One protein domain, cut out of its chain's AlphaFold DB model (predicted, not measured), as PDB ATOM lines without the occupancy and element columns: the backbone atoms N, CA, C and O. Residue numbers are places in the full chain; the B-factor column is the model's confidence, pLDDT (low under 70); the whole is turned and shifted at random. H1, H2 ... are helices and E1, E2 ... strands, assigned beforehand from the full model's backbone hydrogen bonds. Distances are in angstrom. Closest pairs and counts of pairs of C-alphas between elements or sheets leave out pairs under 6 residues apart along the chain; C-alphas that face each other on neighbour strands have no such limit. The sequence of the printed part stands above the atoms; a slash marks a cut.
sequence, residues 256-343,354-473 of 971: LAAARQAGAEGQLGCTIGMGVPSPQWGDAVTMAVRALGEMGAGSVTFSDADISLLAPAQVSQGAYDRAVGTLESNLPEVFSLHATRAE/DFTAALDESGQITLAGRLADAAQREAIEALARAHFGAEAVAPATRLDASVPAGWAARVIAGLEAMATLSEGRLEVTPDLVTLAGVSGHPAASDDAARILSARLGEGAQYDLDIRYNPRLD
ATOM      1  N   LEU A 256     -34.739  49.241 -20.869       97.06
ATOM      2  CA  LEU A 256     -36.092  49.339 -21.425       97.06
ATOM      3  C   LEU A 256     -36.153  48.947 -22.914       97.06
ATOM      4  O   LEU A 256     -37.139  48.360 -23.358       97.06
ATOM      5  N   ALA A 257     -35.111  49.234 -23.701       96.94
ATOM      6  CA  ALA A 257     -35.014  48.753 -25.081       96.94
ATOM      7  C   ALA A 257     -34.807  47.229 -25.158       96.94
ATOM      8  O   ALA A 257     -35.375  46.585 -26.039       96.94
ATOM      9  N   ALA A 258     -34.039  46.641 -24.234       97.69
ATOM     10  CA  ALA A 258     -33.851  45.194 -24.142       97.69
ATOM     11  C   ALA A 258     -35.150  44.472 -23.750       97.69
ATOM     12  O   ALA A 258     -35.480  43.456 -24.352       97.69
ATOM     13  N   ALA A 259     -35.923  45.028 -22.812       97.31
ATOM     14  CA  ALA A 259     -37.212  44.472 -22.402       97.31
ATOM     15  C   ALA A 259     -38.225  44.449 -23.554       97.31
ATOM     16  O   ALA A 259     -38.824  43.412 -23.827       97.31
ATOM     17  N   ARG A 260     -38.346  45.550 -24.312       96.50
ATOM     18  CA  ARG A 260     -39.183  45.588 -25.527       96.50
ATOM     19  C   ARG A 260     -38.715  44.590 -26.593       96.50
ATOM     20  O   ARG A 260     -39.538  43.989 -27.271       96.50
ATOM     21  N   GLN A 261     -37.403  44.358 -26.720       96.38
ATOM     22  CA  GLN A 261     -36.851  43.307 -27.592       96.38
ATOM     23  C   GLN A 261     -37.180  41.883 -27.108       96.38
ATOM     24  O   GLN A 261     -37.251  40.976 -27.931       96.38
ATOM     25  N   ALA A 262     -37.408  41.695 -25.806       95.69
ATOM     26  CA  ALA A 262     -37.865  40.447 -25.196       95.69
ATOM     27  C   ALA A 262     -39.407  40.315 -25.134       95.69
ATOM     28  O   ALA A 262     -39.906  39.381 -24.515       95.69
ATOM     29  N   GLY A 263     -40.155  41.219 -25.783       94.44
ATOM     30  CA  GLY A 263     -41.621  41.165 -25.881       94.44
ATOM     31  C   GLY A 263     -42.388  41.960 -24.821       94.44
ATOM     32  O   GLY A 263     -43.583  41.737 -24.667       94.44
ATOM     33  N   ALA A 264     -41.735  42.856 -24.071       93.69
ATOM     34  CA  ALA A 264     -42.415  43.652 -23.049       93.69
ATOM     35  C   ALA A 264     -43.156  44.861 -23.644       93.69
ATOM     36  O   ALA A 264     -42.552  45.692 -24.330       93.69
ATOM     37  N   GLU A 265     -44.450  44.969 -23.349       88.25
ATOM     38  CA  GLU A 265     -45.356  45.991 -23.890       88.25
ATOM     39  C   GLU A 265     -45.742  47.056 -22.838       88.25
ATOM     40  O   GLU A 265     -45.317  47.009 -21.683       88.25
ATOM     41  N   GLY A 266     -46.513  48.069 -23.247       82.50
ATOM     42  CA  GLY A 266     -47.007  49.123 -22.352       82.50
ATOM     43  C   GLY A 266     -45.951  50.117 -21.832       82.50
ATOM     44  O   GLY A 266     -44.866  50.306 -22.402       82.50
ATOM     45  N   GLN A 267     -46.300  50.814 -20.746       78.62
ATOM     46  CA  GLN A 267     -45.476  51.860 -20.129       78.62
ATOM     47  C   GLN A 267     -44.508  51.270 -19.091       78.62
ATOM     48  O   GLN A 267     -44.737  51.317 -17.885       78.62
ATOM     49  N   LEU A 268     -43.392  50.729 -19.576       86.06
ATOM     50  CA  LEU A 268     -42.335  50.164 -18.735       86.06
ATOM     51  C   LEU A 268     -41.632  51.245 -17.888       86.06
ATOM     52  O   LEU A 268     -40.914  52.094 -18.425       86.06
ATOM     53  N   GLY A 269     -41.817  51.188 -16.567       84.94
ATOM     54  CA  GLY A 269     -41.087  51.996 -15.586       84.94
ATOM     55  C   GLY A 269     -39.705  51.421 -15.256       84.94
ATOM     56  O   GLY A 269     -39.475  50.221 -15.387       84.94
ATOM     57  N   CYS A 270     -38.775  52.284 -14.838       91.50
ATOM     58  CA  CYS A 270     -37.496  51.878 -14.251       91.50
ATOM     59  C   CYS A 270     -36.864  53.050 -13.479       91.50
ATOM     60  O   CYS A 270     -36.580  54.107 -14.057       91.50
ATOM     61  N   THR A 271     -36.677  52.876 -12.173       90.81
ATOM     62  CA  THR A 271     -36.319  53.919 -11.207       90.81
ATOM     63  C   THR A 271     -34.824  54.249 -11.253       90.81
ATOM     64  O   THR A 271     -33.967  53.375 -11.122       90.81
ATOM     65  N   ILE A 272     -34.481  55.536 -11.406       91.69
ATOM     66  CA  ILE A 272     -33.082  55.996 -11.437       91.69
ATOM     67  C   ILE A 272     -32.616  56.405 -10.034       91.69
ATOM     68  O   ILE A 272     -33.089  57.396  -9.477       91.69
ATOM     69  N   GLY A 273     -31.632  55.689  -9.484       90.69
ATOM     70  CA  GLY A 273     -31.157  55.871  -8.108       90.69
ATOM     71  C   GLY A 273     -29.649  55.704  -7.933       90.69
ATOM     72  O   GLY A 273     -28.924  55.429  -8.886       90.69
ATOM     73  N   MET A 274     -29.163  55.950  -6.722       91.00
ATOM     74  CA  MET A 274     -27.789  55.681  -6.286       91.00
ATOM     75  C   MET A 274     -27.723  54.329  -5.562       91.00
ATOM     76  O   MET A 274     -28.757  53.819  -5.145       91.00
ATOM     77  N   GLY A 275     -26.524  53.766  -5.391       89.50
ATOM     78  CA  GLY A 275     -26.321  52.447  -4.764       89.50
ATOM     79  C   GLY A 275     -25.940  51.323  -5.733       89.50
ATOM     80  O   GLY A 275     -25.824  50.183  -5.308       89.50
ATOM     81  N   VAL A 276     -25.718  51.628  -7.018       94.19
ATOM     82  CA  VAL A 276     -25.369  50.619  -8.032       94.19
ATOM     83  C   VAL A 276     -24.080  49.849  -7.662       94.19
ATOM     84  O   VAL A 276     -23.070  50.482  -7.346       94.19
ATOM     85  N   PRO A 277     -24.066  48.503  -7.741       92.88
ATOM     86  CA  PRO A 277     -22.915  47.676  -7.352       92.88
ATOM     87  C   PRO A 277     -21.757  47.731  -8.361       92.88
ATOM     88  O   PRO A 277     -20.606  47.478  -8.013       92.88
ATOM     89  N   SER A 278     -22.044  48.048  -9.628       93.81
ATOM     90  CA  SER A 278     -21.059  48.099 -10.710       93.81
ATOM     91  C   SER A 278     -21.487  49.079 -11.809       93.81
ATOM     92  O   SER A 278     -22.643  49.029 -12.236       93.81
ATOM     93  N   PRO A 279     -20.570  49.896 -12.373       93.62
ATOM     94  CA  PRO A 279     -20.843  50.723 -13.557       93.62
ATOM     95  C   PRO A 279     -21.294  49.937 -14.803       93.62
ATOM     96  O   PRO A 279     -21.749  50.530 -15.776       93.62
ATOM     97  N   GLN A 280     -21.155  48.606 -14.799       94.88
ATOM     98  CA  GLN A 280     -21.590  47.718 -15.883       94.88
ATOM     99  C   GLN A 280     -22.997  47.127 -15.663       94.88
ATOM    100  O   GLN A 280     -23.440  46.313 -16.472       94.88
ATOM    101  N   TRP A 281     -23.725  47.552 -14.622       96.12
ATOM    102  CA  TRP A 281     -25.106  47.132 -14.327       96.12
ATOM    103  C   TRP A 281     -26.018  47.146 -15.559       96.12
ATOM    104  O   TRP A 281     -26.611  46.128 -15.909       96.12
ATOM    105  N   GLY A 282     -26.075  48.276 -16.275       96.25
ATOM    106  CA  GLY A 282     -26.930  48.415 -17.457       96.25
ATOM    107  C   GLY A 282     -26.582  47.464 -18.607       96.25
ATOM    108  O   GLY A 282     -27.454  47.155 -19.415       96.25
ATOM    109  N   ASP A 283     -25.342  46.979 -18.681       95.94
ATOM    110  CA  ASP A 283     -24.896  45.996 -19.672       95.94
ATOM    111  C   ASP A 283     -25.211  44.560 -19.224       95.94
ATOM    112  O   ASP A 283     -25.765  43.790 -20.011       95.94
ATOM    113  N   ALA A 284     -24.957  44.225 -17.953       97.00
ATOM    114  CA  ALA A 284     -25.296  42.925 -17.366       97.00
ATOM    115  C   ALA A 284     -26.813  42.655 -17.405       97.00
ATOM    116  O   ALA A 284     -27.245  41.601 -17.875       97.00
ATOM    117  N   VAL A 285     -27.635  43.638 -17.020       97.62
ATOM    118  CA  VAL A 285     -29.102  43.560 -17.120       97.62
ATOM    119  C   VAL A 285     -29.554  43.424 -18.575       97.62
ATOM    120  O   VAL A 285     -30.355  42.547 -18.886       97.62
ATOM    121  N   THR A 286     -29.024  44.246 -19.491       97.88
ATOM    122  CA  THR A 286     -29.366  44.174 -20.927       97.88
ATOM    123  C   THR A 286     -29.079  42.787 -21.514       97.88
ATOM    124  O   THR A 286     -29.821  42.307 -22.371       97.88
ATOM    125  N   MET A 287     -28.012  42.131 -21.054       97.19
ATOM    126  CA  MET A 287     -27.643  40.774 -21.454       97.19
ATOM    127  C   MET A 287     -28.594  39.721 -20.871       97.19
ATOM    128  O   MET A 287     -29.098  38.883 -21.616       97.19
ATOM    129  N   ALA A 288     -28.893  39.800 -19.573       97.44
ATOM    130  CA  ALA A 288     -29.812  38.896 -18.880       97.44
ATOM    131  C   ALA A 288     -31.243  38.947 -19.440       97.44
ATOM    132  O   ALA A 288     -31.831  37.908 -19.732       97.44
ATOM    133  N   VAL A 289     -31.771  40.152 -19.671       97.88
ATOM    134  CA  VAL A 289     -33.098  40.377 -20.269       97.88
ATOM    135  C   VAL A 289     -33.186  39.771 -21.676       97.88
ATOM    136  O   VAL A 289     -34.179  39.126 -22.009       97.88
ATOM    137  N   ARG A 290     -32.128  39.893 -22.492       97.25
ATOM    138  CA  ARG A 290     -32.064  39.258 -23.821       97.25
ATOM    139  C   ARG A 290     -31.951  37.738 -23.752       97.25
ATOM    140  O   ARG A 290     -32.657  37.060 -24.490       97.25
ATOM    141  N   ALA A 291     -31.119  37.204 -22.859       96.75
ATOM    142  CA  ALA A 291     -30.985  35.762 -22.664       96.75
ATOM    143  C   ALA A 291     -32.308  35.117 -22.206       96.75
ATOM    144  O   ALA A 291     -32.629  34.009 -22.635       96.75
ATOM    145  N   LEU A 292     -33.110  35.827 -21.401       96.81
ATOM    146  CA  LEU A 292     -34.461  35.396 -21.035       96.81
ATOM    147  C   LEU A 292     -35.447  35.512 -22.213       96.81
ATOM    148  O   LEU A 292     -36.220  34.585 -22.444       96.81
ATOM    149  N   GLY A 293     -35.370  36.578 -23.017       96.06
ATOM    150  CA  GLY A 293     -36.144  36.710 -24.260       96.06
ATOM    151  C   GLY A 293     -35.872  35.592 -25.279       96.06
ATOM    152  O   GLY A 293     -36.803  35.069 -25.885       96.06
ATOM    153  N   GLU A 294     -34.617  35.151 -25.420       95.19
ATOM    154  CA  GLU A 294     -34.246  33.984 -26.243       95.19
ATOM    155  C   GLU A 294     -34.684  32.636 -25.635       95.19
ATOM    156  O   GLU A 294     -34.824  31.643 -26.357       95.19
ATOM    157  N   MET A 295     -34.903  32.585 -24.316       95.50
ATOM    158  CA  MET A 295     -35.447  31.423 -23.607       95.50
ATOM    159  C   MET A 295     -36.977  31.330 -23.739       95.50
ATOM    160  O   MET A 295     -37.519  30.225 -23.807       95.50
ATOM    161  N   GLY A 296     -37.657  32.480 -23.803       93.81
ATOM    162  CA  GLY A 296     -39.089  32.626 -24.077       93.81
ATOM    163  C   GLY A 296     -40.029  32.454 -22.877       93.81
ATOM    164  O   GLY A 296     -41.226  32.652 -23.046       93.81
ATOM    165  N   ALA A 297     -39.522  32.083 -21.696       94.56
ATOM    166  CA  ALA A 297     -40.278  32.045 -20.439       94.56
ATOM    167  C   ALA A 297     -39.338  31.976 -19.218       94.56
ATOM    168  O   ALA A 297     -38.280  31.347 -19.291       94.56
ATOM    169  N   GLY A 298     -39.762  32.540 -18.086       93.56
ATOM    170  CA  GLY A 298     -39.078  32.500 -16.790       93.56
ATOM    171  C   GLY A 298     -38.876  33.876 -16.167       93.56
ATOM    172  O   GLY A 298     -39.517  34.844 -16.564       93.56
ATOM    173  N   SER A 299     -37.977  33.975 -15.190       94.00
ATOM    174  CA  SER A 299     -37.618  35.248 -14.561       94.00
ATOM    175  C   SER A 299     -36.116  35.383 -14.347       94.00
ATOM    176  O   SER A 299     -35.404  34.399 -14.131       94.00
ATOM    177  N   VAL A 300     -35.625  36.622 -14.388       95.50
ATOM    178  CA  VAL A 300     -34.279  36.969 -13.936       95.50
ATOM    179  C   VAL A 300     -34.348  38.105 -12.924       95.50
ATOM    180  O   VAL A 300     -34.967  39.141 -13.171       95.50
ATOM    181  N   THR A 301     -33.741  37.881 -11.762       93.81
ATOM    182  CA  THR A 301     -33.745  38.791 -10.613       93.81
ATOM    183  C   THR A 301     -32.307  39.148 -10.252       93.81
ATOM    184  O   THR A 301     -31.501  38.258 -10.012       93.81
ATOM    185  N   PHE A 302     -31.995  40.436 -10.211       94.19
ATOM    186  CA  PHE A 302     -30.756  41.008  -9.696       94.19
ATOM    187  C   PHE A 302     -31.021  41.569  -8.297       94.19
ATOM    188  O   PHE A 302     -31.993  42.308  -8.108       94.19
ATOM    189  N   SER A 303     -30.130  41.279  -7.352       92.88
ATOM    190  CA  SER A 303     -30.034  41.954  -6.058       92.88
ATOM    191  C   SER A 303     -28.567  42.288  -5.814       92.88
ATOM    192  O   SER A 303     -27.772  41.398  -5.530       92.88
ATOM    193  N   ASP A 304     -28.201  43.559  -5.975       92.94
ATOM    194  CA  ASP A 304     -26.808  44.010  -6.008       92.94
ATOM    195  C   ASP A 304     -25.959  43.187  -7.005       92.94
ATOM    196  O   ASP A 304     -26.191  43.248  -8.215       92.94
ATOM    197  N   ALA A 305     -24.957  42.444  -6.534       92.75
ATOM    198  CA  ALA A 305     -24.073  41.646  -7.385       92.75
ATOM    199  C   ALA A 305     -24.706  40.323  -7.860       92.75
ATOM    200  O   ALA A 305     -24.190  39.689  -8.783       92.75
ATOM    201  N   ASP A 306     -25.805  39.888  -7.249       92.50
ATOM    202  CA  ASP A 306     -26.258  38.504  -7.335       92.50
ATOM    203  C   ASP A 306     -27.454  38.349  -8.275       92.50
ATOM    204  O   ASP A 306     -28.503  38.977  -8.111       92.50
ATOM    205  N   ILE A 307     -27.286  37.489  -9.283       93.75
ATOM    206  CA  ILE A 307     -28.257  37.246 -10.349       93.75
ATOM    207  C   ILE A 307     -28.876  35.864 -10.152       93.75
ATOM    208  O   ILE A 307     -28.190  34.849 -10.216       93.75
ATOM    209  N   SER A 308     -30.192  35.808  -9.967       92.56
ATOM    210  CA  SER A 308     -30.978  34.572  -9.927       92.56
ATOM    211  C   SER A 308     -31.783  34.420 -11.216       92.56
ATOM    212  O   SER A 308     -32.633  35.259 -11.515       92.56
ATOM    213  N   LEU A 309     -31.527  33.355 -11.979       94.31
ATOM    214  CA  LEU A 309     -32.233  33.022 -13.223       94.31
ATOM    215  C   LEU A 309     -33.092  31.773 -12.998       94.31
ATOM    216  O   LEU A 309     -32.553  30.706 -12.705       94.31
ATOM    217  N   LEU A 310     -34.411  31.893 -13.153       92.25
ATOM    218  CA  LEU A 310     -35.362  30.800 -12.952       92.25
ATOM    219  C   LEU A 310     -36.108  30.477 -14.247       92.25
ATOM    220  O   LEU A 310     -36.884  31.282 -14.756       92.25
ATOM    221  N   ALA A 311     -35.897  29.264 -14.758       93.44
ATOM    222  CA  ALA A 311     -36.571  28.751 -15.947       93.44
ATOM    223  C   ALA A 311     -37.691  27.759 -15.571       93.44
ATOM    224  O   ALA A 311     -37.423  26.776 -14.870       93.44
ATOM    225  N   PRO A 312     -38.939  27.945 -16.036       91.62
ATOM    226  CA  PRO A 312     -40.043  27.048 -15.714       91.62
ATOM    227  C   PRO A 312     -39.912  25.713 -16.467       91.62
ATOM    228  O   PRO A 312     -39.221  25.604 -17.482       91.62
ATOM    229  N   ALA A 313     -40.588  24.670 -15.978       89.75
ATOM    230  CA  ALA A 313     -40.403  23.286 -16.430       89.75
ATOM    231  C   ALA A 313     -40.734  23.033 -17.919       89.75
ATOM    232  O   ALA A 313     -40.358  21.995 -18.470       89.75
ATOM    233  N   GLN A 314     -41.422  23.975 -18.565       90.25
ATOM    234  CA  GLN A 314     -41.773  24.014 -19.982       90.25
ATOM    235  C   GLN A 314     -40.583  24.413 -20.879       90.25
ATOM    236  O   GLN A 314     -40.534  24.003 -22.040       90.25
ATOM    237  N   VAL A 315     -39.606  25.168 -20.362       93.56
ATOM    238  CA  VAL A 315     -38.404  25.575 -21.111       93.56
ATOM    239  C   VAL A 315     -37.557  24.345 -21.435       93.56
ATOM    240  O   VAL A 315     -37.195  23.569 -20.548       93.56
ATOM    241  N   SER A 316     -37.199  24.155 -22.707       94.31
ATOM    242  CA  SER A 316     -36.332  23.040 -23.109       94.31
ATOM    243  C   SER A 316     -34.925  23.167 -22.506       94.31
ATOM    244  O   SER A 316     -34.379  24.269 -22.444       94.31
ATOM    245  N   GLN A 317     -34.311  22.046 -22.112       93.06
ATOM    246  CA  GLN A 317     -32.972  22.045 -21.501       93.06
ATOM    247  C   GLN A 317     -31.945  22.780 -22.382       93.06
ATOM    248  O   GLN A 317     -31.267  23.679 -21.912       93.06
ATOM    249  N   GLY A 318     -31.940  22.525 -23.695       95.12
ATOM    250  CA  GLY A 318     -31.052  23.210 -24.643       95.12
ATOM    251  C   GLY A 318     -31.372  24.690 -24.919       95.12
ATOM    252  O   GLY A 318     -30.611  25.343 -25.629       95.12
ATOM    253  N   ALA A 319     -32.477  25.244 -24.413       94.44
ATOM    254  CA  ALA A 319     -32.685  26.697 -24.352       94.44
ATOM    255  C   ALA A 319     -32.088  27.269 -23.058       94.44
ATOM    256  O   ALA A 319     -31.321  28.227 -23.118       94.44
ATOM    257  N   TYR A 320     -32.355  26.613 -21.927       96.31
ATOM    258  CA  TYR A 320     -31.769  26.936 -20.626       96.31
ATOM    259  C   TYR A 320     -30.229  26.909 -20.658       96.31
ATOM    260  O   TYR A 320     -29.603  27.925 -20.370       96.31
ATOM    261  N   ASP A 321     -29.620  25.810 -21.115       96.31
ATOM    262  CA  ASP A 321     -28.159  25.637 -21.181       96.31
ATOM    263  C   ASP A 321     -27.477  26.730 -22.028       96.31
ATOM    264  O   ASP A 321     -26.367  27.161 -21.722       96.31
ATOM    265  N   ARG A 322     -28.145  27.201 -23.095       96.50
ATOM    266  CA  ARG A 322     -27.643  28.292 -23.948       96.50
ATOM    267  C   ARG A 322     -27.726  29.647 -23.254       96.50
ATOM    268  O   ARG A 322     -26.768  30.404 -23.339       96.50
ATOM    269  N   ALA A 323     -28.828  29.950 -22.572       95.62
ATOM    270  CA  ALA A 323     -28.961  31.195 -21.818       95.62
ATOM    271  C   ALA A 323     -27.938  31.264 -20.672       95.62
ATOM    272  O   ALA A 323     -27.232  32.262 -20.547       95.62
ATOM    273  N   VAL A 324     -27.801  30.178 -19.898       97.00
ATOM    274  CA  VAL A 324     -26.816  30.062 -18.811       97.00
ATOM    275  C   VAL A 324     -25.396  30.215 -19.354       97.00
ATOM    276  O   VAL A 324     -24.703  31.144 -18.952       97.00
ATOM    277  N   GLY A 325     -24.990  29.406 -20.339       96.06
ATOM    278  CA  GLY A 325     -23.638  29.474 -20.902       96.06
ATOM    279  C   GLY A 325     -23.305  30.812 -21.580       96.06
ATOM    280  O   GLY A 325     -22.154  31.250 -21.535       96.06
ATOM    281  N   THR A 326     -24.291  31.501 -22.167       95.25
ATOM    282  CA  THR A 326     -24.115  32.870 -22.684       95.25
ATOM    283  C   THR A 326     -23.849  33.863 -21.555       95.25
ATOM    284  O   THR A 326     -22.961  34.701 -21.699       95.25
ATOM    285  N   LEU A 327     -24.569  33.768 -20.434       96.12
ATOM    286  CA  LEU A 327     -24.381  34.655 -19.286       96.12
ATOM    287  C   LEU A 327     -23.059  34.366 -18.559       96.12
ATOM    288  O   LEU A 327     -22.257  35.282 -18.400       96.12
ATOM    289  N   GLU A 328     -22.767  33.108 -18.226       95.69
ATOM    290  CA  GLU A 328     -21.499  32.686 -17.599       95.69
ATOM    291  C   GLU A 328     -20.257  33.112 -18.405       95.69
ATOM    292  O   GLU A 328     -19.214  33.403 -17.827       95.69
ATOM    293  N   SER A 329     -20.360  33.167 -19.739       95.38
ATOM    294  CA  SER A 329     -19.235  33.522 -20.620       95.38
ATOM    295  C   SER A 329     -19.046  35.028 -20.851       95.38
ATOM    296  O   SER A 329     -18.037  35.411 -21.443       95.38
ATOM    297  N   ASN A 330     -20.013  35.878 -20.479       95.88
ATOM    298  CA  ASN A 330     -20.021  37.302 -20.858       95.88
ATOM    299  C   ASN A 330     -20.370  38.273 -19.712       95.88
ATOM    300  O   ASN A 330     -20.112  39.471 -19.850       95.88
ATOM    301  N   LEU A 331     -20.942  37.805 -18.597       95.19
ATOM    302  CA  LEU A 331     -21.153  38.633 -17.407       95.19
ATOM    303  C   LEU A 331     -19.805  39.112 -16.827       95.19
ATOM    304  O   LEU A 331     -18.843  38.344 -16.800       95.19
ATOM    305  N   PRO A 332     -19.708  40.364 -16.338       93.81
ATOM    306  CA  PRO A 332     -18.514  40.834 -15.639       93.81
ATOM    307  C   PRO A 332     -18.244  40.065 -14.337       93.81
ATOM    308  O   PRO A 332     -19.181  39.767 -13.604       93.81
ATOM    309  N   GLU A 333     -16.963  39.867 -13.992       89.81
ATOM    310  CA  GLU A 333     -16.484  39.087 -12.824       89.81
ATOM    311  C   GLU A 333     -17.056  39.510 -11.452       89.81
ATOM    312  O   GLU A 333     -16.937  38.770 -10.480       89.81
ATOM    313  N   VAL A 334     -17.647  40.704 -11.358       94.19
ATOM    314  CA  VAL A 334     -18.298  41.224 -10.144       94.19
ATOM    315  C   VAL A 334     -19.693  40.635  -9.900       94.19
ATOM    316  O   VAL A 334     -20.181  40.733  -8.780       94.19
ATOM    317  N   PHE A 335     -20.334  40.033 -10.907       94.88
ATOM    318  CA  PHE A 335     -21.676  39.460 -10.779       94.88
ATOM    319  C   PHE A 335     -21.636  37.945 -10.536       94.88
ATOM    320  O   PHE A 335     -20.929  37.221 -11.238       94.88
ATOM    321  N   SER A 336     -22.445  37.453  -9.594       94.06
ATOM    322  CA  SER A 336     -22.679  36.015  -9.399       94.06
ATOM    323  C   SER A 336     -23.915  35.564 -10.188       94.06
ATOM    324  O   SER A 336     -24.870  36.328 -10.332       94.06
ATOM    325  N   LEU A 337     -23.919  34.331 -10.710       94.56
ATOM    326  CA  LEU A 337     -25.077  33.756 -11.402       94.56
ATOM    327  C   LEU A 337     -25.527  32.451 -10.741       94.56
ATOM    328  O   LEU A 337     -24.826  31.442 -10.761       94.56
ATOM    329  N   HIS A 338     -26.754  32.469 -10.236       93.38
ATOM    330  CA  HIS A 338     -27.472  31.338  -9.676       93.38
ATOM    331  C   HIS A 338     -28.613  30.953 -10.625       93.38
ATOM    332  O   HIS A 338     -29.720  31.487 -10.558       93.38
ATOM    333  N   ALA A 339     -28.336  30.033 -11.549       93.31
ATOM    334  CA  ALA A 339     -29.333  29.528 -12.486       93.31
ATOM    335  C   ALA A 339     -30.020  28.261 -11.952       93.31
ATOM    336  O   ALA A 339     -29.357  27.311 -11.528       93.31
ATOM    337  N   THR A 340     -31.351  28.225 -12.012       91.56
ATOM    338  CA  THR A 340     -32.156  27.031 -11.724       91.56
ATOM    339  C   THR A 340     -33.244  26.824 -12.774       91.56
ATOM    340  O   THR A 340     -33.776  27.765 -13.365       91.56
ATOM    341  N   ARG A 341     -33.598  25.557 -13.005       92.19
ATOM    342  CA  ARG A 341     -34.703  25.157 -13.876       92.19
ATOM    343  C   ARG A 341     -35.663  24.282 -13.081       92.19
ATOM    344  O   ARG A 341     -35.237  23.280 -12.513       92.19
ATOM    345  N   ALA A 342     -36.944  24.636 -13.064       84.88
ATOM    346  CA  ALA A 342     -37.959  23.880 -12.344       84.88
ATOM    347  C   ALA A 342     -38.107  22.456 -12.909       84.88
ATOM    348  O   ALA A 342     -38.139  22.240 -14.128       84.88
ATOM    349  N   GLU A 343     -38.234  21.473 -12.019       77.06
ATOM    350  CA  GLU A 343     -38.619  20.117 -12.405       77.06
ATOM    351  C   GLU A 343     -40.120  20.071 -12.756       77.06
ATOM    352  O   GLU A 343     -40.916  20.798 -12.152       77.06
ATOM    353  N   ASP A 354     -48.994  27.775   3.187       84.75
ATOM    354  CA  ASP A 354     -48.818  27.504   4.613       84.75
ATOM    355  C   ASP A 354     -49.109  28.739   5.473       84.75
ATOM    356  O   ASP A 354     -49.496  28.610   6.638       84.75
ATOM    357  N   PHE A 355     -48.983  29.932   4.891       92.31
ATOM    358  CA  PHE A 355     -49.507  31.179   5.436       92.31
ATOM    359  C   PHE A 355     -50.079  32.045   4.314       92.31
ATOM    360  O   PHE A 355     -49.521  32.103   3.220       92.31
ATOM    361  N   THR A 356     -51.185  32.726   4.598       94.06
ATOM    362  CA  THR A 356     -51.802  33.708   3.711       94.06
ATOM    363  C   THR A 356     -52.187  34.965   4.480       94.06
ATOM    364  O   THR A 356     -52.632  34.905   5.630       94.06
ATOM    365  N   ALA A 357     -52.051  36.112   3.823       95.06
ATOM    366  CA  ALA A 357     -52.690  37.347   4.251       95.06
ATOM    367  C   ALA A 357     -53.512  37.937   3.105       95.06
ATOM    368  O   ALA A 357     -53.167  37.770   1.935       95.06
ATOM    369  N   ALA A 358     -54.599  38.621   3.440       94.88
ATOM    370  CA  ALA A 358     -55.401  39.387   2.494       94.88
ATOM    371  C   ALA A 358     -55.723  40.752   3.104       94.88
ATOM    372  O   ALA A 358     -56.160  40.799   4.254       94.88
ATOM    373  N   LEU A 359     -55.485  41.808   2.332       94.19
ATOM    374  CA  LEU A 359     -55.753  43.210   2.635       94.19
ATOM    375  C   LEU A 359     -56.874  43.684   1.702       94.19
ATOM    376  O   LEU A 359     -56.723  43.572   0.484       94.19
ATOM    377  N   ASP A 360     -57.980  44.171   2.259       90.81
ATOM    378  CA  ASP A 360     -59.115  44.686   1.483       90.81
ATOM    379  C   ASP A 360     -59.107  46.217   1.323       90.81
ATOM    380  O   ASP A 360     -58.321  46.923   1.954       90.81
ATOM    381  N   GLU A 361     -60.016  46.724   0.482       85.75
ATOM    382  CA  GLU A 361     -60.222  48.153   0.187       85.75
ATOM    383  C   GLU A 361     -60.438  49.032   1.436       85.75
ATOM    384  O   GLU A 361     -60.202  50.239   1.391       85.75
ATOM    385  N   SER A 362     -60.887  48.455   2.559       84.31
ATOM    386  CA  SER A 362     -61.084  49.179   3.824       84.31
ATOM    387  C   SER A 362     -59.815  49.261   4.683       84.31
ATOM    388  O   SER A 362     -59.823  49.882   5.747       84.31
ATOM    389  N   GLY A 363     -58.725  48.633   4.232       84.50
ATOM    390  CA  GLY A 363     -57.486  48.464   4.982       84.50
ATOM    391  C   GLY A 363     -57.532  47.327   6.008       84.50
ATOM    392  O   GLY A 363     -56.599  47.197   6.802       84.50
ATOM    393  N   GLN A 364     -58.584  46.496   6.031       88.69
ATOM    394  CA  GLN A 364     -58.666  45.369   6.960       88.69
ATOM    395  C   GLN A 364     -57.795  44.207   6.458       88.69
ATOM    396  O   GLN A 364     -57.864  43.809   5.297       88.69
ATOM    397  N   ILE A 365     -56.966  43.650   7.351       92.94
ATOM    398  CA  ILE A 365     -56.035  42.561   7.048       92.94
ATOM    399  C   ILE A 365     -56.395  41.269   7.794       92.94
ATOM    400  O   ILE A 365     -56.352  41.168   9.024       92.94
ATOM    401  N   THR A 366     -56.712  40.226   7.030       92.62
ATOM    402  CA  THR A 366     -56.946  38.873   7.554       92.62
ATOM    403  C   THR A 366     -55.671  38.044   7.464       92.62
ATOM    404  O   THR A 366     -55.104  37.915   6.383       92.62
ATOM    405  N   LEU A 367     -55.236  37.448   8.582       93.00
ATOM    406  CA  LEU A 367     -54.019  36.629   8.673       93.00
ATOM    407  C   LEU A 367     -54.367  35.165   8.972       93.00
ATOM    408  O   LEU A 367     -54.857  34.859  10.060       93.00
ATOM    409  N   ALA A 368     -54.068  34.240   8.063       91.50
ATOM    410  CA  ALA A 368     -54.343  32.811   8.225       91.50
ATOM    411  C   ALA A 368     -53.088  31.960   7.969       91.50
ATOM    412  O   ALA A 368     -52.196  32.352   7.229       91.50
ATOM    413  N   GLY A 369     -52.999  30.774   8.583       89.12
ATOM    414  CA  GLY A 369     -51.887  29.848   8.319       89.12
ATOM    415  C   GLY A 369     -51.292  29.154   9.536       89.12
ATOM    416  O   GLY A 369     -51.931  29.052  10.589       89.12
ATOM    417  N   ARG A 370     -50.064  28.662   9.360       90.38
ATOM    418  CA  ARG A 370     -49.215  27.978  10.344       90.38
ATOM    419  C   ARG A 370     -48.074  28.899  10.793       90.38
ATOM    420  O   ARG A 370     -47.468  29.570   9.967       90.38
ATOM    421  N   LEU A 371     -47.771  28.920  12.090       90.94
ATOM    422  CA  LEU A 371     -46.637  29.630  12.711       90.94
ATOM    423  C   LEU A 371     -45.991  28.715  13.763       90.94
ATOM    424  O   LEU A 371     -46.712  27.927  14.375       90.94
ATOM    425  N   ALA A 372     -44.680  28.802  14.016       89.62
ATOM    426  CA  ALA A 372     -44.006  27.802  14.857       89.62
ATOM    427  C   ALA A 372     -44.467  27.837  16.324       89.62
ATOM    428  O   ALA A 372     -44.685  26.796  16.946       89.62
ATOM    429  N   ASP A 373     -44.614  29.043  16.877       90.88
ATOM    430  CA  ASP A 373     -44.826  29.271  18.302       90.88
ATOM    431  C   ASP A 373     -45.598  30.577  18.591       90.88
ATOM    432  O   ASP A 373     -45.962  31.345  17.694       90.88
ATOM    433  N   ALA A 374     -45.895  30.807  19.872       90.88
ATOM    434  CA  ALA A 374     -46.671  31.959  20.322       90.88
ATOM    435  C   ALA A 374     -45.918  33.300  20.213       90.88
ATOM    436  O   ALA A 374     -46.571  34.321  20.016       90.88
ATOM    437  N   ALA A 375     -44.584  33.311  20.292       91.00
ATOM    438  CA  ALA A 375     -43.788  34.531  20.171       91.00
ATOM    439  C   ALA A 375     -43.685  34.984  18.705       91.00
ATOM    440  O   ALA A 375     -43.787  36.175  18.425       91.00
ATOM    441  N   GLN A 376     -43.585  34.044  17.755       90.44
ATOM    442  CA  GLN A 376     -43.719  34.351  16.325       90.44
ATOM    443  C   GLN A 376     -45.089  34.954  16.005       90.44
ATOM    444  O   GLN A 376     -45.160  35.957  15.300       90.44
ATOM    445  N   ARG A 377     -46.173  34.383  16.554       91.69
ATOM    446  CA  ARG A 377     -47.523  34.959  16.441       91.69
ATOM    447  C   ARG A 377     -47.571  36.378  16.998       91.69
ATOM    448  O   ARG A 377     -48.033  37.272  16.301       91.69
ATOM    449  N   GLU A 378     -47.104  36.585  18.226       91.25
ATOM    450  CA  GLU A 378     -47.133  37.895  18.882       91.25
ATOM    451  C   GLU A 378     -46.351  38.949  18.083       91.25
ATOM    452  O   GLU A 378     -46.864  40.047  17.874       91.25
ATOM    453  N   ALA A 379     -45.175  38.595  17.554       91.75
ATOM    454  CA  ALA A 379     -44.371  39.464  16.697       91.75
ATOM    455  C   ALA A 379     -45.054  39.783  15.353       91.75
ATOM    456  O   ALA A 379     -45.084  40.942  14.947       91.75
ATOM    457  N   ILE A 380     -45.636  38.785  14.680       92.62
ATOM    458  CA  ILE A 380     -46.318  38.956  13.385       92.62
ATOM    459  C   ILE A 380     -47.608  39.771  13.536       92.62
ATOM    460  O   ILE A 380     -47.870  40.661  12.732       92.62
ATOM    461  N   GLU A 381     -48.394  39.534  14.587       90.88
ATOM    462  CA  GLU A 381     -49.562  40.367  14.873       90.88
ATOM    463  C   GLU A 381     -49.164  41.783  15.327       90.88
ATOM    464  O   GLU A 381     -49.868  42.736  15.009       90.88
ATOM    465  N   ALA A 382     -48.053  41.958  16.055       91.69
ATOM    466  CA  ALA A 382     -47.545  43.286  16.409       91.69
ATOM    467  C   ALA A 382     -47.085  44.073  15.173       91.69
ATOM    468  O   ALA A 382     -47.428  45.246  15.051       91.69
ATOM    469  N   LEU A 383     -46.388  43.416  14.241       93.44
ATOM    470  CA  LEU A 383     -46.004  43.977  12.945       93.44
ATOM    471  C   LEU A 383     -47.241  44.371  12.124       93.44
ATOM    472  O   LEU A 383     -47.347  45.512  11.685       93.44
ATOM    473  N   ALA A 384     -48.219  43.472  11.985       91.81
ATOM    474  CA  ALA A 384     -49.454  43.767  11.261       91.81
ATOM    475  C   ALA A 384     -50.229  44.938  11.892       91.81
ATOM    476  O   ALA A 384     -50.659  45.843  11.183       91.81
ATOM    477  N   ARG A 385     -50.333  44.992  13.228       91.56
ATOM    478  CA  ARG A 385     -50.965  46.119  13.938       91.56
ATOM    479  C   ARG A 385     -50.178  47.433  13.812       91.56
ATOM    480  O   ARG A 385     -50.777  48.492  13.982       91.56
ATOM    481  N   ALA A 386     -48.876  47.383  13.518       93.19
ATOM    482  CA  ALA A 386     -48.036  48.560  13.285       93.19
ATOM    483  C   ALA A 386     -48.127  49.098  11.844       93.19
ATOM    484  O   ALA A 386     -48.089  50.313  11.666       93.19
ATOM    485  N   HIS A 387     -48.276  48.227  10.839       91.25
ATOM    486  CA  HIS A 387     -48.424  48.632   9.432       91.25
ATOM    487  C   HIS A 387     -49.873  48.956   9.037       91.25
ATOM    488  O   HIS A 387     -50.101  49.940   8.341       91.25
ATOM    489  N   PHE A 388     -50.849  48.162   9.492       90.38
ATOM    490  CA  PHE A 388     -52.253  48.236   9.051       90.38
ATOM    491  C   PHE A 388     -53.212  48.752  10.142       90.38
ATOM    492  O   PHE A 388     -54.393  48.968   9.892       90.38
ATOM    493  N   GLY A 389     -52.717  48.988  11.363       86.19
ATOM    494  CA  GLY A 389     -53.505  49.502  12.487       86.19
ATOM    495  C   GLY A 389     -54.103  48.418  13.395       86.19
ATOM    496  O   GLY A 389     -54.217  47.245  13.048       86.19
ATOM    497  N   ALA A 390     -54.468  48.810  14.620       73.00
ATOM    498  CA  ALA A 390     -54.801  47.861  15.688       73.00
ATOM    499  C   ALA A 390     -56.153  47.143  15.513       73.00
ATOM    500  O   ALA A 390     -56.273  45.983  15.906       73.00
ATOM    501  N   GLU A 391     -57.152  47.817  14.939       69.38
ATOM    502  CA  GLU A 391     -58.517  47.289  14.752       69.38
ATOM    503  C   GLU A 391     -58.689  46.539  13.416       69.38
ATOM    504  O   GLU A 391     -59.681  45.843  13.210       69.38
ATOM    505  N   ALA A 392     -57.694  46.637  12.529       70.12
ATOM    506  CA  ALA A 392     -57.694  46.051  11.192       70.12
ATOM    507  C   ALA A 392     -57.248  44.578  11.143       70.12
ATOM    508  O   ALA A 392     -57.407  43.936  10.113       70.12
ATOM    509  N   VAL A 393     -56.664  44.016  12.208       78.75
ATOM    510  CA  VAL A 393     -56.045  42.677  12.148       78.75
ATOM    511  C   VAL A 393     -57.005  41.580  12.615       78.75
ATOM    512  O   VAL A 393     -57.353  41.517  13.794       78.75
ATOM    513  N   ALA A 394     -57.354  40.653  11.718       73.88
ATOM    514  CA  ALA A 394     -58.139  39.454  12.023       73.88
ATOM    515  C   ALA A 394     -57.244  38.186  12.095       73.88
ATOM    516  O   ALA A 394     -56.905  37.608  11.056       73.88
ATOM    517  N   PRO A 395     -56.837  37.720  13.299       74.06
ATOM    518  CA  PRO A 395     -55.921  36.588  13.450       74.06
ATOM    519  C   PRO A 395     -56.633  35.222  13.396       74.06
ATOM    520  O   PRO A 395     -57.219  34.756  14.373       74.06
ATOM    521  N   ALA A 396     -56.488  34.519  12.273       79.69
ATOM    522  CA  ALA A 396     -56.907  33.129  12.056       79.69
ATOM    523  C   ALA A 396     -55.722  32.129  12.060       79.69
ATOM    524  O   ALA A 396     -55.831  30.995  11.582       79.69
ATOM    525  N   THR A 397     -54.562  32.531  12.589       85.88
ATOM    526  CA  THR A 397     -53.329  31.726  12.584       85.88
ATOM    527  C   THR A 397     -53.366  30.574  13.598       85.88
ATOM    528  O   THR A 397     -53.930  30.677  14.694       85.88
ATOM    529  N   ARG A 398     -52.710  29.457  13.270       87.94
ATOM    530  CA  ARG A 398     -52.572  28.246  14.100       87.94
ATOM    531  C   ARG A 398     -51.099  27.991  14.426       87.94
ATOM    532  O   ARG A 398     -50.226  28.354  13.646       87.94
ATOM    533  N   LEU A 399     -50.831  27.386  15.585       89.50
ATOM    534  CA  LEU A 399     -49.467  27.001  15.966       89.50
ATOM    535  C   LEU A 399     -49.145  25.591  15.461       89.50
ATOM    536  O   LEU A 399     -49.925  24.666  15.693       89.50
ATOM    537  N   ASP A 400     -48.005  25.445  14.795       87.44
ATOM    538  CA  ASP A 400     -47.472  24.186  14.282       87.44
ATOM    539  C   ASP A 400     -45.939  24.263  14.222       87.44
ATOM    540  O   ASP A 400     -45.366  24.973  13.399       87.44
ATOM    541  N   ALA A 401     -45.267  23.499  15.084       84.12
ATOM    542  CA  ALA A 401     -43.808  23.468  15.173       84.12
ATOM    543  C   ALA A 401     -43.115  22.740  13.995       84.12
ATOM    544  O   ALA A 401     -41.895  22.605  14.013       84.12
ATOM    545  N   SER A 402     -43.863  22.252  12.995       84.56
ATOM    546  CA  SER A 402     -43.319  21.626  11.778       84.56
ATOM    547  C   SER A 402     -43.080  22.594  10.609       84.56
ATOM    548  O   SER A 402     -42.717  22.147   9.520       84.56
ATOM    549  N   VAL A 403     -43.268  23.907  10.805       85.75
ATOM    550  CA  VAL A 403     -42.933  24.913   9.782       85.75
ATOM    551  C   VAL A 403     -41.416  24.975   9.498       85.75
ATOM    552  O   VAL A 403     -40.617  24.657  10.384       85.75
ATOM    553  N   PRO A 404     -40.988  25.386   8.286       84.75
ATOM    554  CA  PRO A 404     -39.573  25.428   7.904       84.75
ATOM    555  C   PRO A 404     -38.686  26.347   8.762       84.75
ATOM    556  O   PRO A 404     -39.141  27.283   9.422       84.75
ATOM    557  N   ALA A 405     -37.368  26.143   8.677       81.19
ATOM    558  CA  ALA A 405     -36.407  27.126   9.173       81.19
ATOM    559  C   ALA A 405     -36.569  28.464   8.421       81.19
ATOM    560  O   ALA A 405     -36.858  28.486   7.227       81.19
ATOM    561  N   GLY A 406     -36.415  29.589   9.126       85.12
ATOM    562  CA  GLY A 406     -36.606  30.928   8.546       85.12
ATOM    563  C   GLY A 406     -38.067  31.338   8.301       85.12
ATOM    564  O   GLY A 406     -38.299  32.447   7.829       85.12
ATOM    565  N   TRP A 407     -39.059  30.509   8.657       89.44
ATOM    566  CA  TRP A 407     -40.480  30.764   8.371       89.44
ATOM    567  C   TRP A 407     -40.983  32.149   8.803       89.44
ATOM    568  O   TRP A 407     -41.600  32.861   8.014       89.44
ATOM    569  N   ALA A 408     -40.660  32.569  10.030       89.25
ATOM    570  CA  ALA A 408     -41.044  33.887  10.528       89.25
ATOM    571  C   ALA A 408     -40.447  35.033   9.693       89.25
ATOM    572  O   ALA A 408     -41.133  36.021   9.463       89.25
ATOM    573  N   ALA A 409     -39.214  34.893   9.187       90.38
ATOM    574  CA  ALA A 409     -38.600  35.900   8.320       90.38
ATOM    575  C   ALA A 409     -39.313  35.987   6.961       90.38
ATOM    576  O   ALA A 409     -39.563  37.092   6.493       90.38
ATOM    577  N   ARG A 410     -39.730  34.849   6.378       92.62
ATOM    578  CA  ARG A 410     -40.549  34.821   5.148       92.62
ATOM    579  C   ARG A 410     -41.894  35.531   5.328       92.62
ATOM    580  O   ARG A 410     -42.262  36.356   4.497       92.62
ATOM    581  N   VAL A 411     -42.604  35.249   6.423       94.25
ATOM    582  CA  VAL A 411     -43.902  35.886   6.717       94.25
ATOM    583  C   VAL A 411     -43.746  37.383   7.020       94.25
ATOM    584  O   VAL A 411     -44.531  38.183   6.522       94.25
ATOM    585  N   ILE A 412     -42.713  37.779   7.772       94.25
ATOM    586  CA  ILE A 412     -42.397  39.191   8.048       94.25
ATOM    587  C   ILE A 412     -42.058  39.940   6.751       94.25
ATOM    588  O   ILE A 412     -42.639  40.990   6.498       94.25
ATOM    589  N   ALA A 413     -41.195  39.379   5.895       95.25
ATOM    590  CA  ALA A 413     -40.839  39.962   4.600       95.25
ATOM    591  C   ALA A 413     -42.069  40.197   3.712       95.25
ATOM    592  O   ALA A 413     -42.238  41.277   3.153       95.25
ATOM    593  N   GLY A 414     -42.950  39.195   3.621       95.94
ATOM    594  CA  GLY A 414     -44.188  39.286   2.855       95.94
ATOM    595  C   GLY A 414     -45.164  40.334   3.393       95.94
ATOM    596  O   GLY A 414     -45.789  41.035   2.604       95.94
ATOM    597  N   LEU A 415     -45.285  40.477   4.717       95.62
ATOM    598  CA  LEU A 415     -46.168  41.472   5.340       95.62
ATOM    599  C   LEU A 415     -45.617  42.901   5.240       95.62
ATOM    600  O   LEU A 415     -46.391  43.830   5.024       95.62
ATOM    601  N   GLU A 416     -44.299  43.087   5.343       96.31
ATOM    602  CA  GLU A 416     -43.660  44.386   5.098       96.31
ATOM    603  C   GLU A 416     -43.773  44.798   3.623       96.31
ATOM    604  O   GLU A 416     -44.054  45.958   3.335       96.31
ATOM    605  N   ALA A 417     -43.628  43.854   2.687       96.50
ATOM    606  CA  ALA A 417     -43.844  44.106   1.264       96.50
ATOM    607  C   ALA A 417     -45.325  44.382   0.944       96.50
ATOM    608  O   ALA A 417     -45.627  45.290   0.180       96.50
ATOM    609  N   MET A 418     -46.265  43.674   1.582       96.19
ATOM    610  CA  MET A 418     -47.706  43.946   1.478       96.19
ATOM    611  C   MET A 418     -48.083  45.352   1.972       96.19
ATOM    612  O   MET A 418     -49.046  45.926   1.475       96.19
ATOM    613  N   ALA A 419     -47.316  45.945   2.891       94.81
ATOM    614  CA  ALA A 419     -47.542  47.313   3.358       94.81
ATOM    615  C   ALA A 419     -47.192  48.407   2.321       94.81
ATOM    616  O   ALA A 419     -47.375  49.589   2.608       94.81
ATOM    617  N   THR A 420     -46.709  48.051   1.119       94.06
ATOM    618  CA  THR A 420     -46.622  48.983  -0.025       94.06
ATOM    619  C   THR A 420     -47.923  49.058  -0.833       94.06
ATOM    620  O   THR A 420     -48.045  49.918  -1.712       94.06
ATOM    621  N   LEU A 421     -48.890  48.175  -0.560       95.38
ATOM    622  CA  LEU A 421     -50.150  48.045  -1.292       95.38
ATOM    623  C   LEU A 421     -51.300  48.791  -0.612       95.38
ATOM    624  O   LEU A 421     -51.294  49.023   0.595       95.38
ATOM    625  N   SER A 422     -52.308  49.132  -1.411       92.88
ATOM    626  CA  SER A 422     -53.606  49.621  -0.936       92.88
ATOM    627  C   SER A 422     -54.580  48.459  -0.712       92.88
ATOM    628  O   SER A 422     -55.347  48.478   0.241       92.88
ATOM    629  N   GLU A 423     -54.503  47.430  -1.559       93.62
ATOM    630  CA  GLU A 423     -55.258  46.175  -1.476       93.62
ATOM    631  C   GLU A 423     -54.394  45.018  -2.008       93.62
ATOM    632  O   GLU A 423     -53.509  45.233  -2.844       93.62
ATOM    633  N   GLY A 424     -54.629  43.777  -1.566       95.50
ATOM    634  CA  GLY A 424     -53.907  42.632  -2.128       95.50
ATOM    635  C   GLY A 424     -53.959  41.325  -1.340       95.50
ATOM    636  O   GLY A 424     -54.625  41.188  -0.315       95.50
ATOM    637  N   ARG A 425     -53.204  40.335  -1.824       96.50
ATOM    638  CA  ARG A 425     -53.015  39.021  -1.207       96.50
ATOM    639  C   ARG A 425     -51.543  38.630  -1.186       96.50
ATOM    640  O   ARG A 425     -50.837  38.755  -2.180       96.50
ATOM    641  N   LEU A 426     -51.129  38.093  -0.048       96.50
ATOM    642  CA  LEU A 426     -49.841  37.461   0.188       96.50
ATOM    643  C   LEU A 426     -50.068  35.959   0.369       96.50
ATOM    644  O   LEU A 426     -50.873  35.556   1.212       96.50
ATOM    645  N   GLU A 427     -49.324  35.133  -0.358       95.25
ATOM    646  CA  GLU A 427     -49.285  33.681  -0.181       95.25
ATOM    647  C   GLU A 427     -47.835  33.238   0.066       95.25
ATOM    648  O   GLU A 427     -46.923  33.573  -0.687       95.25
ATOM    649  N   VAL A 428     -47.603  32.512   1.162       93.62
ATOM    650  CA  VAL A 428     -46.266  32.091   1.605       93.62
ATOM    651  C   VAL A 428     -46.194  30.568   1.618       93.62
ATOM    652  O   VAL A 428     -47.033  29.885   2.215       93.62
ATOM    653  N   THR A 429     -45.151  30.034   0.990       90.62
ATOM    654  CA  THR A 429     -44.821  28.604   0.948       90.62
ATOM    655  C   THR A 429     -43.374  28.387   1.424       90.62
ATOM    656  O   THR A 429     -42.632  29.366   1.575       90.62
ATOM    657  N   PRO A 430     -42.941  27.139   1.695       86.38
ATOM    658  CA  PRO A 430     -41.568  26.850   2.118       86.38
ATOM    659  C   PRO A 430     -40.481  27.411   1.192       86.38
ATOM    660  O   PRO A 430     -39.421  27.799   1.685       86.38
ATOM    661  N   ASP A 431     -40.766  27.500  -0.111       83.25
ATOM    662  CA  ASP A 431     -39.802  27.872  -1.148       83.25
ATOM    663  C   ASP A 431     -40.104  29.244  -1.779       83.25
ATOM    664  O   ASP A 431     -39.194  30.073  -1.867       83.25
ATOM    665  N   LEU A 432     -41.375  29.530  -2.100       87.62
ATOM    666  CA  LEU A 432     -41.857  30.727  -2.814       87.62
ATOM    667  C   LEU A 432     -42.685  31.679  -1.922       87.62
ATOM    668  O   LEU A 432     -43.474  31.225  -1.087       87.62
ATOM    669  N   VAL A 433     -42.554  32.991  -2.152       92.62
ATOM    670  CA  VAL A 433     -43.443  34.049  -1.625       92.62
ATOM    671  C   VAL A 433     -44.137  34.773  -2.785       92.62
ATOM    672  O   VAL A 433     -43.459  35.391  -3.596       92.62
ATOM    673  N   THR A 434     -45.465  34.745  -2.857       93.50
ATOM    674  CA  THR A 434     -46.240  35.435  -3.904       93.50
ATOM    675  C   THR A 434     -47.006  36.610  -3.305       93.50
ATOM    676  O   THR A 434     -47.690  36.444  -2.294       93.50
ATOM    677  N   LEU A 435     -46.909  37.790  -3.919       96.38
ATOM    678  CA  LEU A 435     -47.616  39.005  -3.503       96.38
ATOM    679  C   LEU A 435     -48.300  39.658  -4.713       96.38
ATOM    680  O   LEU A 435     -47.631  40.100  -5.644       96.38
ATOM    681  N   ALA A 436     -49.628  39.735  -4.681       94.56
ATOM    682  CA  ALA A 436     -50.442  40.310  -5.750       94.56
ATOM    683  C   ALA A 436     -51.398  41.380  -5.204       94.56
ATOM    684  O   ALA A 436     -51.899  41.237  -4.089       94.56
ATOM    685  N   GLY A 437     -51.689  42.433  -5.966       94.31
ATOM    686  CA  GLY A 437     -52.601  43.495  -5.536       94.31
ATOM    687  C   GLY A 437     -52.484  44.798  -6.320       94.31
ATOM    688  O   GLY A 437     -52.008  44.832  -7.456       94.31
ATOM    689  N   VAL A 438     -52.945  45.884  -5.701       92.31
ATOM    690  CA  VAL A 438     -52.966  47.226  -6.295       92.31
ATOM    691  C   VAL A 438     -52.416  48.243  -5.299       92.31
ATOM    692  O   VAL A 438     -52.631  48.139  -4.090       92.31
ATOM    693  N   SER A 439     -51.691  49.243  -5.800       92.94
ATOM    694  CA  SER A 439     -51.159  50.339  -4.991       92.94
ATOM    695  C   SER A 439     -51.356  51.698  -5.651       92.94
ATOM    696  O   SER A 439     -51.217  51.850  -6.866       92.94
ATOM    697  N   GLY A 440     -51.586  52.709  -4.816       89.62
ATOM    698  CA  GLY A 440     -51.459  54.120  -5.173       89.62
ATOM    699  C   GLY A 440     -50.027  54.621  -5.361       89.62
ATOM    700  O   GLY A 440     -49.839  55.803  -5.604       89.62
ATOM    701  N   HIS A 441     -49.001  53.774  -5.244       87.06
ATOM    702  CA  HIS A 441     -47.613  54.189  -5.450       87.06
ATOM    703  C   HIS A 441     -47.031  53.579  -6.737       87.06
ATOM    704  O   HIS A 441     -46.945  52.353  -6.835       87.06
ATOM    705  N   PRO A 442     -46.526  54.382  -7.696       84.88
ATOM    706  CA  PRO A 442     -46.000  53.860  -8.963       84.88
ATOM    707  C   PRO A 442     -44.701  53.051  -8.804       84.88
ATOM    708  O   PRO A 442     -44.319  52.313  -9.704       84.88
ATOM    709  N   ALA A 443     -44.034  53.166  -7.650       85.75
ATOM    710  CA  ALA A 443     -42.856  52.382  -7.277       85.75
ATOM    711  C   ALA A 443     -43.172  51.248  -6.276       85.75
ATOM    712  O   ALA A 443     -42.250  50.683  -5.697       85.75
ATOM    713  N   ALA A 444     -44.445  50.898  -6.040       91.56
ATOM    714  CA  ALA A 444     -44.814  49.885  -5.040       91.56
ATOM    715  C   ALA A 444     -44.182  48.508  -5.296       91.56
ATOM    716  O   ALA A 444     -43.840  47.815  -4.340       91.56
ATOM    717  N   SER A 445     -44.008  48.133  -6.567       92.00
ATOM    718  CA  SER A 445     -43.390  46.861  -6.954       92.00
ATOM    719  C   SER A 445     -41.859  46.884  -6.807       92.00
ATOM    720  O   SER A 445     -41.289  45.937  -6.268       92.00
ATOM    721  N   ASP A 446     -41.200  48.008  -7.139       90.88
ATOM    722  CA  ASP A 446     -39.781  48.255  -6.805       90.88
ATOM    723  C   ASP A 446     -39.553  48.186  -5.281       90.88
ATOM    724  O   ASP A 446     -38.612  47.544  -4.810       90.88
ATOM    725  N   ASP A 447     -40.426  48.835  -4.502       92.12
ATOM    726  CA  ASP A 447     -40.369  48.869  -3.040       92.12
ATOM    727  C   ASP A 447     -40.593  47.467  -2.441       92.12
ATOM    728  O   ASP A 447     -39.804  47.027  -1.603       92.12
ATOM    729  N   ALA A 448     -41.607  46.731  -2.911       94.75
ATOM    730  CA  ALA A 448     -41.905  45.368  -2.469       94.75
ATOM    731  C   ALA A 448     -40.776  44.384  -2.810       94.75
ATOM    732  O   ALA A 448     -40.327  43.643  -1.934       94.75
ATOM    733  N   ALA A 449     -40.264  44.400  -4.048       92.50
ATOM    734  CA  ALA A 449     -39.138  43.564  -4.457       92.50
ATOM    735  C   ALA A 449     -37.903  43.824  -3.586       92.50
ATOM    736  O   ALA A 449     -37.297  42.884  -3.083       92.50
ATOM    737  N   ARG A 450     -37.575  45.099  -3.345       91.44
ATOM    738  CA  ARG A 450     -36.440  45.518  -2.515       91.44
ATOM    739  C   ARG A 450     -36.577  45.076  -1.055       91.44
ATOM    740  O   ARG A 450     -35.592  44.625  -0.471       91.44
ATOM    741  N   ILE A 451     -37.782  45.147  -0.479       94.56
ATOM    742  CA  ILE A 451     -38.078  44.603   0.857       94.56
ATOM    743  C   ILE A 451     -37.876  43.082   0.872       94.56
ATOM    744  O   ILE A 451     -37.195  42.566   1.760       94.56
ATOM    745  N   LEU A 452     -38.407  42.360  -0.120       94.12
ATOM    746  CA  LEU A 452     -38.272  40.904  -0.209       94.12
ATOM    747  C   LEU A 452     -36.805  40.479  -0.366       94.12
ATOM    748  O   LEU A 452     -36.345  39.658   0.423       94.12
ATOM    749  N   SER A 453     -36.031  41.076  -1.280       90.88
ATOM    750  CA  SER A 453     -34.593  40.789  -1.416       90.88
ATOM    751  C   SER A 453     -33.831  41.060  -0.111       90.88
ATOM    752  O   SER A 453     -33.094  40.197   0.362       90.88
ATOM    753  N   ALA A 454     -34.059  42.215   0.529       91.38
ATOM    754  CA  ALA A 454     -33.372  42.601   1.766       91.38
ATOM    755  C   ALA A 454     -33.705  41.709   2.976       91.38
ATOM    756  O   ALA A 454     -32.885  41.563   3.884       91.38
ATOM    757  N   ARG A 455     -34.921  41.149   3.030       92.62
ATOM    758  CA  ARG A 455     -35.406  40.341   4.164       92.62
ATOM    759  C   ARG A 455     -35.233  38.837   3.975       92.62
ATOM    760  O   ARG A 455     -35.098  38.129   4.972       92.62
ATOM    761  N   LEU A 456     -35.270  38.351   2.734       90.81
ATOM    762  CA  LEU A 456     -35.150  36.929   2.404       90.81
ATOM    763  C   LEU A 456     -33.708  36.516   2.067       90.81
ATOM    764  O   LEU A 456     -33.341  35.373   2.339       90.81
ATOM    765  N   GLY A 457     -32.898  37.437   1.533       84.12
ATOM    766  CA  GLY A 457     -31.508  37.200   1.139       84.12
ATOM    767  C   GLY A 457     -31.325  36.657  -0.284       84.12
ATOM    768  O   GLY A 457     -32.273  36.515  -1.061       84.12
ATOM    769  N   GLU A 458     -30.068  36.369  -0.622       74.38
ATOM    770  CA  GLU A 458     -29.631  35.841  -1.921       74.38
ATOM    771  C   GLU A 458     -30.375  34.549  -2.316       74.38
ATOM    772  O   GLU A 458     -30.615  33.665  -1.491       74.38
ATOM    773  N   GLY A 459     -30.740  34.423  -3.597       70.06
ATOM    774  CA  GLY A 459     -31.398  33.228  -4.144       70.06
ATOM    775  C   GLY A 459     -32.850  32.995  -3.693       70.06
ATOM    776  O   GLY A 459     -33.447  31.981  -4.063       70.06
ATOM    777  N   ALA A 460     -33.439  33.903  -2.909       78.94
ATOM    778  CA  ALA A 460     -34.820  33.789  -2.462       78.94
ATOM    779  C   ALA A 460     -35.824  33.881  -3.623       78.94
ATOM    780  O   ALA A 460     -35.797  34.815  -4.424       78.94
ATOM    781  N   GLN A 461     -36.762  32.931  -3.680       84.06
ATOM    782  CA  GLN A 461     -37.808  32.914  -4.700       84.06
ATOM    783  C   GLN A 461     -39.035  33.692  -4.220       84.06
ATOM    784  O   GLN A 461     -39.648  33.360  -3.202       84.06
ATOM    785  N   TYR A 462     -39.411  34.706  -4.989       90.81
ATOM    786  CA  TYR A 462     -40.663  35.434  -4.835       90.81
ATOM    787  C   TYR A 462     -41.263  35.787  -6.198       90.81
ATOM    788  O   TYR A 462     -40.596  35.649  -7.230       90.81
ATOM    789  N   ASP A 463     -42.525  36.205  -6.195       88.81
ATOM    790  CA  ASP A 463     -43.309  36.537  -7.382       88.81
ATOM    791  C   ASP A 463     -44.275  37.697  -7.109       88.81
ATOM    792  O   ASP A 463     -44.847  37.760  -6.016       88.81
ATOM    793  N   LEU A 464     -44.415  38.624  -8.064       91.56
ATOM    794  CA  LEU A 464     -45.124  39.895  -7.887       91.56
ATOM    795  C   LEU A 464     -46.132  40.159  -9.021       91.56
ATOM    796  O   LEU A 464     -45.773  40.152 -10.195       91.56
ATOM    797  N   ASP A 465     -47.369  40.487  -8.647       89.75
ATOM    798  CA  ASP A 465     -48.402  41.069  -9.526       89.75
ATOM    799  C   ASP A 465     -48.949  42.339  -8.858       89.75
ATOM    800  O   ASP A 465     -49.991  42.336  -8.202       89.75
ATOM    801  N   ILE A 466     -48.179  43.426  -8.928       91.25
ATOM    802  CA  ILE A 466     -48.505  44.695  -8.266       91.25
ATOM    803  C   ILE A 466     -48.831  45.737  -9.331       91.25
ATOM    804  O   ILE A 466     -47.953  46.216 -10.049       91.25
ATOM    805  N   ARG A 467     -50.107  46.120  -9.409       89.25
ATOM    806  CA  ARG A 467     -50.603  47.093 -10.390       89.25
ATOM    807  C   ARG A 467     -50.704  48.489  -9.771       89.25
ATOM    808  O   ARG A 467     -51.174  48.654  -8.647       89.25
ATOM    809  N   TYR A 468     -50.266  49.510 -10.505       87.94
ATOM    810  CA  TYR A 468     -50.407  50.908 -10.091       87.94
ATOM    811  C   TYR A 468     -51.796  51.444 -10.461       87.94
ATOM    812  O   TYR A 468     -52.247  51.269 -11.593       87.94
ATOM    813  N   ASN A 469     -52.462  52.121  -9.523       86.88
ATOM    814  CA  ASN A 469     -53.724  52.824  -9.753       86.88
ATOM    815  C   ASN A 469     -53.565  54.317  -9.399       86.88
ATOM    816  O   ASN A 469     -53.539  54.647  -8.210       86.88
ATOM    817  N   PRO A 470     -53.522  55.229 -10.392       83.31
ATOM    818  CA  PRO A 470     -53.363  56.667 -10.161       83.31
ATOM    819  C   PRO A 470     -54.402  57.294  -9.221       83.31
ATOM    820  O   PRO A 470     -54.101  58.272  -8.546       83.31
ATOM    821  N   ARG A 471     -55.623  56.742  -9.129       82.81
ATOM    822  CA  ARG A 471     -56.675  57.290  -8.246       82.81
ATOM    823  C   ARG A 471     -56.471  56.951  -6.770       82.81
ATOM    824  O   ARG A 471     -57.138  57.531  -5.923       82.81
ATOM    825  N   LEU A 472     -55.535  56.053  -6.466       84.56
ATOM    826  CA  LEU A 472     -55.074  55.778  -5.108       84.56
ATOM    827  C   LEU A 472     -53.802  56.581  -4.756       84.56
ATOM    828  O   LEU A 472     -53.335  56.477  -3.625       84.56
ATOM    829  N   ASP A 473     -53.234  57.365  -5.688       85.44
ATOM    830  CA  ASP A 473     -52.002  58.139  -5.467       85.44
ATOM    831  C   ASP A 473     -52.283  59.474  -4.737       85.44
ATOM    832  O   ASP A 473     -52.854  60.410  -5.320       85.44
TER     833      ASP A 473
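Overview. This is residues 256 to 343 and 354 to 473 of the 971 residues of the protein "OmpA-OmpF porin, OOP family" of Bieblia vinaykumarii (UniProt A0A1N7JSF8). Two lobes, each a sheet with helices over one face: in the smaller, H2 and H3 lie side by side over E1, E2 and E3, with H1 beside H2; in the larger, H4, H5 and H6 make a row over a sheet of six strands. The lobes meet where H6 comes near E1. There are 208 printed residues, with six named helices and nine named strands in the order H1 H2 E1 E2 H3 E3 E4 E5 H4 E6 H5 E7 E8 H6 E9. The sheets, ordered E1 E2 E3 and E6 E5 E4 E7 E8 E9, are both mixed, and the class is mixed, helices and strands. The whole is compact, with a radius of gyration of the C-alphas of 18.5 A and spans of 52 by 42 by 32 A.

Arrangement. H1, residues 256 to 261, touches H2, residues 281 to 295, at a shallow tilt of 19 degrees; their closest C-alphas, of Ala 258 and Thr 286, are 5.6 A apart. H2 touches H3, residues 317 to 328, opposite ways at 12 degrees, a shallow tilt; the closest C-alphas, of Ala 291 and Ala 323, are 5.1 A apart. H2 and H3 are on the same face of the sheet of E1, residues 298 to 303, E2, residues 306 to 311, and E3, residues 336 to 341, making two layers, helices on one face of a sheet. E1 and E2 are an antiparallel hairpin, with N 301 and O 308 at 2.9 A; E2 and E3 are parallel, with N 309 and O 338 at 3.0 A. E2, H3, E3 is a strand-helix-strand unit, two parallel neighbour strands with a helix between, its crossover right-handed. The second sheet holds E4, residues 355 to 359, E5, residues 365 to 371, E6, residues 393 to 399, E7, residues 423 to 428, E8, residues 432 to 439, and E9, residues 461 to 468. H4, residues 374 to 387, H5, residues 407 to 418, and H6, residues 444 to 456, are on one face of it, again two layers, at heights over the sheet of 9.4 A, 7.8 A and 9.2 A. H5 touches H4 at a shallow tilt of 10 degrees, C-alphas of Gln 376 and Ala 408 closest at 6.4 A, and H6 at 15 degrees, opposite ways, C-alphas of Ala 417 and Ala 448 closest at 4.4 A. N 357 and O 426 of E4 and E7, antiparallel, are 2.9 A apart. E5, H4, E6 and E8, H6, E9 are right-handed units too; E6, H5, E7 is a split one, E5 and E4 between its strands, and left-handed. The closest C-alphas of E1 and H6, of Ser 303 and Ser 453, are 6.6 A apart. Every O i to N i+4 pair is within hydrogen-bond range in H1, H2, H4, H5 and H6, and 7 of 8 in H3.

Along the chain. H1 begins at C-alpha 256, (-36.092, 49.339, -21.425), and E9 ends at C-alpha 468, (-50.407, 50.908, -10.091). From first to last C-alpha H2 measures 21.0 A, H4 20.0 A, E8 21.8 A and E9 22.6 A.

Size, cuts and confidence. The two C-alphas farthest apart, of Ser 329 and Glu 391, are 54.6 A apart. Residues 344 to 353 are not printed, and C-alphas 343 and 354 are 21.2 A apart across that cut. The link from H1 to H2, 19 residues, is long. The mean pLDDT of the printed part is 91.1, and residue 391 is under 70.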